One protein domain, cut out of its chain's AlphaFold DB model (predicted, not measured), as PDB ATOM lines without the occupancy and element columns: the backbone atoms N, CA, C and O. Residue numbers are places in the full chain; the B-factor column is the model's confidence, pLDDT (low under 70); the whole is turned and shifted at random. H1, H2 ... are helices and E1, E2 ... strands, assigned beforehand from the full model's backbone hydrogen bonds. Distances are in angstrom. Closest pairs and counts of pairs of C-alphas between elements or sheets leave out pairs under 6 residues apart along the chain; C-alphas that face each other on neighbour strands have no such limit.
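What this domain is: This is residues 34 to 94 of the 99 residues of the protein "SCP2 sterol-binding domain-containing protein" of Candidatus Lokiarchaeota archaeon (UniProt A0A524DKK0). Picture a small two-stranded ribbon, E1 and E2, at one end of an elongated body, with the long helix H4 running lengthwise along one side and two shorter helices, H1 and H2, packed on it from the other side. The short helix H3 lies at the ribbon's end of the body, where the chain turns from E2 into H4; residues 87 to 94 form a tail at the opposite end. You have 61 printed residues with four named helices and two named strands, in the order E1, H1, H2, E2, H3, H4; the sheet's order is E1 - E2, antiparallel, and the class is mostly helix. The whole is compact, with a radius of gyration of the C-alphas of 11.2 A, and spans 33 by 20 by 17 A.

Where its parts are: Find C-alpha 34 at (171.793, 119.845, 196.537); from there E1 runs through residues 34 to 37, 10.1 A long. Its neighbour E2, residues 63 to 66, is 9.6 A long. Next look at H3, residues 68 to 73, 8.5 A, then at H4, residues 75 to 86, which runs 17.7 A from C-alpha 75 at (165.654, 127.406, 203.247) to C-alpha 86 at (173.608, 141.886, 196.896). Between the strands in the chain come H1, residues 40 to 47, 10.4 A, and H2, residues 53 to 58, 8.7 A.

How they stand to each other: Start at the sheet, where E1 and E2 are antiparallel at 154 degrees; C-alphas 35 and 65 face each other at 5.0 A. Look there for N 37 and O 63 at 2.9 A and N 63 and O 37 at 2.8 A, both within hydrogen-bond range. The closest C-alphas of E2 and H2 are those of Lys 63 and Leu 57, 6.5 A apart. H2 touches H4, closest at the C-alphas of Pro 53 and Leu 79, 6.3 A, at a steep tilt of 45 degrees, opposite ways. H4 touches H1 with residues 82 to 86 alone, closest at the C-alphas of Val 85 and Ala 47, 5.8 A; they are about perpendicular at 88 degrees. H1 and H2 are close but not clearly touching: the C-alphas of Leu 46 and Pro 53 are 6.6 A apart. H3 is near H2, and meets H4 only through their link. E1 and H4 are apart, as are H1 and E2. Every O i to N i+4 pair is within hydrogen-bond range in H1, H2 and H3; in H4, 7 of 8 are.

The domain as a whole: The two C-alphas farthest apart are those of Gly 69 and Thr 91, at 33.3 A. The printed part has no cut, and the five links between named elements are tight. The mean pLDDT of the printed part is 89.3, and no printed residue is under 70.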
ATOM      1  N   LEU A  34     172.833 119.017 197.129       89.12
ATOM      2  CA  LEU A  34     171.793 119.845 196.537       89.12
ATOM      3  C   LEU A  34     172.342 120.490 195.266       89.12
ATOM      4  O   LEU A  34     173.434 121.059 195.286       89.12
ATOM      5  N   SER A  35     171.570 120.444 194.186       90.44
ATOM      6  CA  SER A  35     171.834 121.211 192.970       90.44
ATOM      7  C   SER A  35     170.623 122.071 192.624       90.44
ATOM      8  O   SER A  35     169.487 121.600 192.653       90.44
ATOM      9  N   LEU A  36     170.866 123.341 192.302       90.69
ATOM     10  CA  LEU A  36     169.833 124.304 191.926       90.69
ATOM     11  C   LEU A  36     169.971 124.657 190.446       90.69
ATOM     12  O   LEU A  36     171.062 124.989 189.983       90.69
ATOM     13  N   LYS A  37     168.863 124.587 189.707       92.00
ATOM     14  CA  LYS A  37     168.809 124.870 188.268       92.00
ATOM     15  C   LYS A  37     167.699 125.875 187.985       92.00
ATOM     16  O   LYS A  37     166.559 125.682 188.403       92.00
ATOM     17  N   ALA A  38     168.024 126.932 187.253       92.25
ATOM     18  CA  ALA A  38     167.065 127.940 186.821       92.25
ATOM     19  C   ALA A  38     167.586 128.671 185.571       92.25
ATOM     20  O   ALA A  38     168.804 128.732 185.376       92.25
ATOM     21  N   PRO A  39     166.702 129.241 184.734       92.12
ATOM     22  CA  PRO A  39     167.113 130.140 183.658       92.12
ATOM     23  C   PRO A  39     167.891 131.346 184.197       92.12
ATOM     24  O   PRO A  39     167.644 131.804 185.315       92.12
ATOM     25  N   MET A  40     168.771 131.930 183.376       89.44
ATOM     26  CA  MET A  40     169.545 133.117 183.774       89.44
ATOM     27  C   MET A  40     168.672 134.291 184.227       89.44
ATOM     28  O   MET A  40     169.050 135.008 185.150       89.44
ATOM     29  N   LEU A  41     167.484 134.463 183.637       91.00
ATOM     30  CA  LEU A  41     166.537 135.491 184.067       91.00
ATOM     31  C   LEU A  41     166.075 135.276 185.518       91.00
ATOM     32  O   LEU A  41     166.002 136.224 186.291       91.00
ATOM     33  N   THR A  42     165.822 134.031 185.921       92.75
ATOM     34  CA  THR A  42     165.450 133.706 187.304       92.75
ATOM     35  C   THR A  42     166.608 133.962 188.266       92.75
ATOM     36  O   THR A  42     166.389 134.551 189.321       92.75
ATOM     37  N   TRP A  43     167.841 133.600 187.894       91.56
ATOM     38  CA  TRP A  43     169.028 133.938 188.690       91.56
ATOM     39  C   TRP A  43     169.214 135.446 188.852       91.56
ATOM     40  O   TRP A  43     169.532 135.904 189.948       91.56
ATOM     41  N   LYS A  44     168.954 136.225 187.795       91.88
ATOM     42  CA  LYS A  44     168.945 137.689 187.862       91.88
ATOM     43  C   LYS A  44     167.913 138.190 188.872       91.88
ATOM     44  O   LYS A  44     168.280 138.941 189.765       91.88
ATOM     45  N   MET A  45     166.661 137.742 188.782       92.75
ATOM     46  CA  MET A  45     165.616 138.169 189.724       92.75
ATOM     47  C   MET A  45     165.988 137.863 191.185       92.75
ATOM     48  O   MET A  45     165.769 138.701 192.053       92.75
ATOM     49  N   LEU A  46     166.593 136.698 191.459       91.94
ATOM     50  CA  LEU A  46     167.088 136.344 192.798       91.94
ATOM     51  C   LEU A  46     168.205 137.296 193.264       91.94
ATOM     52  O   LEU A  46     168.158 137.795 194.381       91.94
ATOM     53  N   ALA A  47     169.187 137.580 192.402       91.38
ATOM     54  CA  ALA A  47     170.340 138.433 192.715       91.38
ATOM     55  C   ALA A  47     169.992 139.915 192.959       91.38
ATOM     56  O   ALA A  47     170.795 140.665 193.522       91.38
ATOM     57  N   PHE A  48     168.821 140.354 192.495       91.94
ATOM     58  CA  PHE A  48     168.296 141.706 192.704       91.94
ATOM     59  C   PHE A  48     167.138 141.753 193.715       91.94
ATOM     60  O   PHE A  48     166.548 142.813 193.901       91.94
ATOM     61  N   GLY A  49     166.811 140.633 194.375       90.69
ATOM     62  CA  GLY A  49     165.737 140.571 195.372       90.69
ATOM     63  C   GLY A  49     164.319 140.701 194.793       90.69
ATOM     64  O   GLY A  49     163.357 140.841 195.541       90.69
ATOM     65  N   GLU A  50     164.166 140.634 193.467       93.25
ATOM     66  CA  GLU A  50     162.870 140.661 192.772       93.25
ATOM     67  C   GLU A  50     162.117 139.327 192.897       93.25
ATOM     68  O   GLU A  50     160.898 139.261 192.720       93.25
ATOM     69  N   LEU A  51     162.847 138.247 193.187       92.88
ATOM     70  CA  LEU A  51     162.301 136.935 193.508       92.88
ATOM     71  C   LEU A  51     162.880 136.461 194.839       92.88
ATOM     72  O   LEU A  51     164.092 136.392 195.011       92.88
ATOM     73  N   ASP A  52     162.005 136.071 195.756       91.19
ATOM     74  CA  ASP A  52     162.397 135.372 196.976       91.19
ATOM     75  C   ASP A  52     162.748 133.897 196.653       91.19
ATOM     76  O   ASP A  52     161.963 133.228 195.969       91.19
ATOM     77  N   PRO A  53     163.890 133.349 197.124       89.69
ATOM     78  CA  PRO A  53     164.303 131.973 196.836       89.69
ATOM     79  C   PRO A  53     163.267 130.913 197.216       89.69
ATOM     80  O   PRO A  53     163.061 129.965 196.460       89.69
ATOM     81  N   ILE A  54     162.582 131.069 198.356       89.88
ATOM     82  CA  ILE A  54     161.576 130.102 198.823       89.88
ATOM     83  C   ILE A  54     160.362 130.142 197.896       89.88
ATOM     84  O   ILE A  54     159.873 129.106 197.450       89.88
ATOM     85  N   THR A  55     159.916 131.344 197.537       90.94
ATOM     86  CA  THR A  55     158.857 131.558 196.550       90.94
ATOM     87  C   THR A  55     159.239 130.968 195.192       90.94
ATOM     88  O   THR A  55     158.421 130.298 194.560       90.94
ATOM     89  N   GLY A  56     160.490 131.146 194.758       91.56
ATOM     90  CA  GLY A  56     161.024 130.559 193.531       91.56
ATOM     91  C   GLY A  56     160.992 129.028 193.531       91.56
ATOM     92  O   GLY A  56     160.614 128.436 192.518       91.56
ATOM     93  N   LEU A  57     161.323 128.399 194.663       89.31
ATOM     94  CA  LEU A  57     161.215 126.950 194.865       89.31
ATOM     95  C   LEU A  57     159.753 126.485 194.815       89.31
ATOM     96  O   LEU A  57     159.420 125.597 194.033       89.31
ATOM     97  N   MET A  58     158.861 127.120 195.585       88.44
ATOM     98  CA  MET A  58     157.432 126.765 195.634       88.44
ATOM     99  C   MET A  58     156.736 126.915 194.273       88.44
ATOM    100  O   MET A  58     155.832 126.150 193.951       88.44
ATOM    101  N   GLN A  59     157.163 127.888 193.461       91.62
ATOM    102  CA  GLN A  59     156.637 128.134 192.115       91.62
ATOM    103  C   GLN A  59     157.328 127.304 191.017       91.62
ATOM    104  O   GLN A  59     157.043 127.518 189.841       91.62
ATOM    105  N   ASN A  60     158.250 126.390 191.357       89.44
ATOM    106  CA  ASN A  60     159.072 125.620 190.405       89.44
ATOM    107  C   ASN A  60     159.917 126.471 189.430       89.44
ATOM    108  O   ASN A  60     160.382 125.969 188.403       89.44
ATOM    109  N   LYS A  61     160.148 127.752 189.746       92.12
ATOM    110  CA  LYS A  61     161.057 128.632 188.989       92.12
ATOM    111  C   LYS A  61     162.517 128.297 189.280       92.12
ATOM    112  O   LYS A  61     163.358 128.372 188.388       92.12
ATOM    113  N   LEU A  62     162.796 127.902 190.521       90.69
ATOM    114  CA  LEU A  62     164.070 127.347 190.954       90.69
ATOM    115  C   LEU A  62     163.889 125.840 191.136       90.69
ATOM    116  O   LEU A  62     163.154 125.403 192.019       90.69
ATOM    117  N   LYS A  63     164.516 125.040 190.274       90.75
ATOM    118  CA  LYS A  63     164.415 123.580 190.331       90.75
ATOM    119  C   LYS A  63     165.495 123.019 191.240       90.75
ATOM    120  O   LYS A  63     166.664 123.375 191.105       90.75
ATOM    121  N   VAL A  64     165.092 122.113 192.119       90.06
ATOM    122  CA  VAL A  64     165.996 121.332 192.963       90.06
ATOM    123  C   VAL A  64     166.229 119.983 192.312       90.06
ATOM    124  O   VAL A  64     165.283 119.298 191.931       90.06
ATOM    125  N   ASP A  65     167.494 119.610 192.215       87.50
ATOM    126  CA  ASP A  65     167.946 118.268 191.892       87.50
ATOM    127  C   ASP A  65     168.573 117.690 193.175       87.50
ATOM    128  O   ASP A  65     169.569 118.222 193.679       87.50
ATOM    129  N   GLY A  66     167.897 116.704 193.777       83.56
ATOM    130  CA  GLY A  66     168.182 116.179 195.119       83.56
ATOM    131  C   GLY A  66     166.943 116.082 196.024       83.56
ATOM    132  O   GLY A  66     165.805 116.075 195.556       83.56
ATOM    133  N   ASP A  67     167.165 115.999 197.340       88.50
ATOM    134  CA  ASP A  67     166.102 115.882 198.349       88.50
ATOM    135  C   ASP A  67     165.442 117.247 198.633       88.50
ATOM    136  O   ASP A  67     166.047 118.159 199.206       88.50
ATOM    137  N   MET A  68     164.170 117.385 198.250       84.19
ATOM    138  CA  MET A  68     163.392 118.610 198.471       84.19
ATOM    139  C   MET A  68     163.156 118.909 199.961       84.19
ATOM    140  O   MET A  68     163.149 120.071 200.365       84.19
ATOM    141  N   GLY A  69     162.992 117.887 200.805       88.50
ATOM    142  CA  GLY A  69     162.857 118.062 202.252       88.50
ATOM    143  C   GLY A  69     164.125 118.654 202.870       88.50
ATOM    144  O   GLY A  69     164.050 119.542 203.723       88.50
ATOM    145  N   LEU A  70     165.293 118.237 202.377       88.44
ATOM    146  CA  LEU A  70     166.581 118.812 202.751       88.44
ATOM    147  C   LEU A  70     166.712 120.267 202.282       88.44
ATOM    148  O   LEU A  70     167.139 121.122 203.061       88.44
ATOM    149  N   ALA A  71     166.298 120.566 201.045       86.12
ATOM    150  CA  ALA A  71     166.285 121.928 200.510       86.12
ATOM    151  C   ALA A  71     165.430 122.869 201.376       86.12
ATOM    152  O   ALA A  71     165.884 123.939 201.781       86.12
ATOM    153  N   MET A  72     164.221 122.431 201.741       85.81
ATOM    154  CA  MET A  72     163.311 123.196 202.596       85.81
ATOM    155  C   MET A  72     163.843 123.356 204.024       85.81
ATOM    156  O   MET A  72     163.748 124.446 204.596       85.81
ATOM    157  N   ARG A  73     164.473 122.313 204.588       89.56
ATOM    158  CA  ARG A  73     165.139 122.376 205.900       89.56
ATOM    159  C   ARG A  73     166.229 123.449 205.941       89.56
ATOM    160  O   ARG A  73     166.405 124.092 206.974       89.56
ATOM    161  N   TYR A  74     166.938 123.660 204.834       88.19
ATOM    162  CA  TYR A  74     167.986 124.675 204.704       88.19
ATOM    163  C   TYR A  74     167.533 125.948 203.973       88.19
ATOM    164  O   TYR A  74     168.372 126.747 203.560       88.19
ATOM    165  N   SER A  75     166.226 126.201 203.876       84.25
ATOM    166  CA  SER A  75     165.654 127.406 203.247       84.25
ATOM    167  C   SER A  75     166.255 128.715 203.775       84.25
ATOM    168  O   SER A  75     166.540 129.626 203.000       84.25
ATOM    169  N   LYS A  76     166.556 128.792 205.079       87.50
ATOM    170  CA  LYS A  76     167.262 129.940 205.668       87.50
ATOM    171  C   LYS A  76     168.667 130.134 205.088       87.50
ATOM    172  O   LYS A  76     169.064 131.266 204.853       87.50
ATOM    173  N   ALA A  77     169.414 129.060 204.834       88.06
ATOM    174  CA  ALA A  77     170.728 129.171 204.205       88.06
ATOM    175  C   ALA A  77     170.609 129.670 202.756       88.06
ATOM    176  O   ALA A  77     171.405 130.504 202.341       88.06
ATOM    177  N   ALA A  78     169.588 129.226 202.015       84.50
ATOM    178  CA  ALA A  78     169.317 129.731 200.668       84.50
ATOM    179  C   ALA A  78     169.000 131.239 200.660       84.50
ATOM    180  O   ALA A  78     169.488 131.958 199.790       84.50
ATOM    181  N   LEU A  79     168.245 131.727 201.653       87.44
ATOM    182  CA  LEU A  79     167.995 133.160 201.845       87.44
ATOM    183  C   LEU A  79     169.285 133.943 202.105       87.44
ATOM    184  O   LEU A  79     169.512 134.970 201.476       87.44
ATOM    185  N   GLU A  80     170.140 133.464 203.010       90.00
ATOM    186  CA  GLU A  80     171.407 134.144 203.315       90.00
ATOM    187  C   GLU A  80     172.382 134.127 202.126       90.00
ATOM    188  O   GLU A  80     173.069 135.118 201.885       90.00
ATOM    189  N   LEU A  81     172.400 133.048 201.331       89.19
ATOM    190  CA  LEU A  81     173.159 133.005 200.079       89.19
ATOM    191  C   LEU A  81     172.656 134.056 199.086       89.19
ATOM    192  O   LEU A  81     173.474 134.773 198.519       89.19
ATOM    193  N   ALA A  82     171.338 134.180 198.898       87.81
ATOM    194  CA  ALA A  82     170.762 135.177 197.996       87.81
ATOM    195  C   ALA A  82     171.079 136.612 198.444       87.81
ATOM    196  O   ALA A  82     171.533 137.410 197.630       87.81
ATOM    197  N   LYS A  83     170.941 136.913 199.742       89.06
ATOM    198  CA  LYS A  83     171.325 138.219 200.303       89.06
ATOM    199  C   LYS A  83     172.803 138.525 200.093       89.06
ATOM    200  O   LYS A  83     173.143 139.631 199.702       89.06
ATOM    201  N   SER A  84     173.680 137.537 200.288       89.81
ATOM    202  CA  SER A  84     175.126 137.718 200.103       89.81
ATOM    203  C   SER A  84     175.492 138.130 198.672       89.81
ATOM    204  O   SER A  84     176.543 138.724 198.466       89.81
ATOM    205  N   VAL A  85     174.642 137.838 197.678       90.12
ATOM    206  CA  VAL A  85     174.846 138.274 196.286       90.12
ATOM    207  C   VAL A  85     174.652 139.786 196.130       90.12
ATOM    208  O   VAL A  85     175.280 140.380 195.254       90.12
ATOM    209  N   GLU A  86     173.842 140.436 196.973       86.31
ATOM    210  CA  GLU A  86     173.608 141.886 196.896       86.31
ATOM    211  C   GLU A  86     174.900 142.696 197.072       86.31
ATOM    212  O   GLU A  86     175.088 143.711 196.392       86.31
ATOM    213  N   ASP A  87     175.814 142.179 197.895       88.56
ATOM    214  CA  ASP A  87     177.118 142.770 198.208       88.56
ATOM    215  C   ASP A  87     178.223 142.398 197.196       88.56
ATOM    216  O   ASP A  87     179.400 142.698 197.407       88.56
ATOM    217  N   THR A  88     177.875 141.737 196.086       89.06
ATOM    218  CA  THR A  88     178.829 141.318 195.042       89.06
ATOM    219  C   THR A  88     178.687 142.125 193.752       89.06
ATOM    220  O   THR A  88     177.691 142.818 193.523       89.06
ATOM    221  N   ASP A  89     179.687 142.024 192.869       88.81
ATOM    222  CA  ASP A  89     179.568 142.556 191.513       88.81
ATOM    223  C   ASP A  89     178.526 141.754 190.716       88.81
ATOM    224  O   ASP A  89     178.740 140.608 190.317       88.81
ATOM    225  N   ARG A  90     177.383 142.395 190.467       89.62
ATOM    226  CA  ARG A  90     176.245 141.840 189.724       89.62
ATOM    227  C   ARG A  90     176.182 142.335 188.278       89.62
ATOM    228  O   ARG A  90     175.215 142.039 187.576       89.62
ATOM    229  N   THR A  91     177.200 143.056 187.798       88.12
ATOM    230  CA  THR A  91     177.207 143.675 186.459       88.12
ATOM    231  C   THR A  91     177.035 142.641 185.348       88.12
ATOM    232  O   THR A  91     176.398 142.909 184.332       88.12
ATOM    233  N   ILE A  92     177.530 141.414 185.540       83.25
ATOM    234  CA  ILE A  92     177.363 140.334 184.557       83.25
ATOM    235  C   ILE A  92     175.885 139.998 184.274       83.25
ATOM    236  O   ILE A  92     175.550 139.611 183.158       83.25
ATOM    237  N   LEU A  93     174.994 140.211 185.250       85.75
ATOM    238  CA  LEU A  93     173.555 139.937 185.150       85.75
ATOM    239  C   LEU A  93     172.770 141.071 184.468       85.75
ATOM    240  O   LEU A  93     171.598 140.905 184.125       85.75
ATOM    241  N   THR A  94     173.396 142.233 184.277       85.50
ATOM    242  CA  THR A  94     172.795 143.414 183.633       85.50
ATOM    243  C   THR A  94     173.472 143.780 182.317       85.50
ATOM    244  O   THR A  94     172.868 144.476 181.503       85.50
TER     245      THR A  94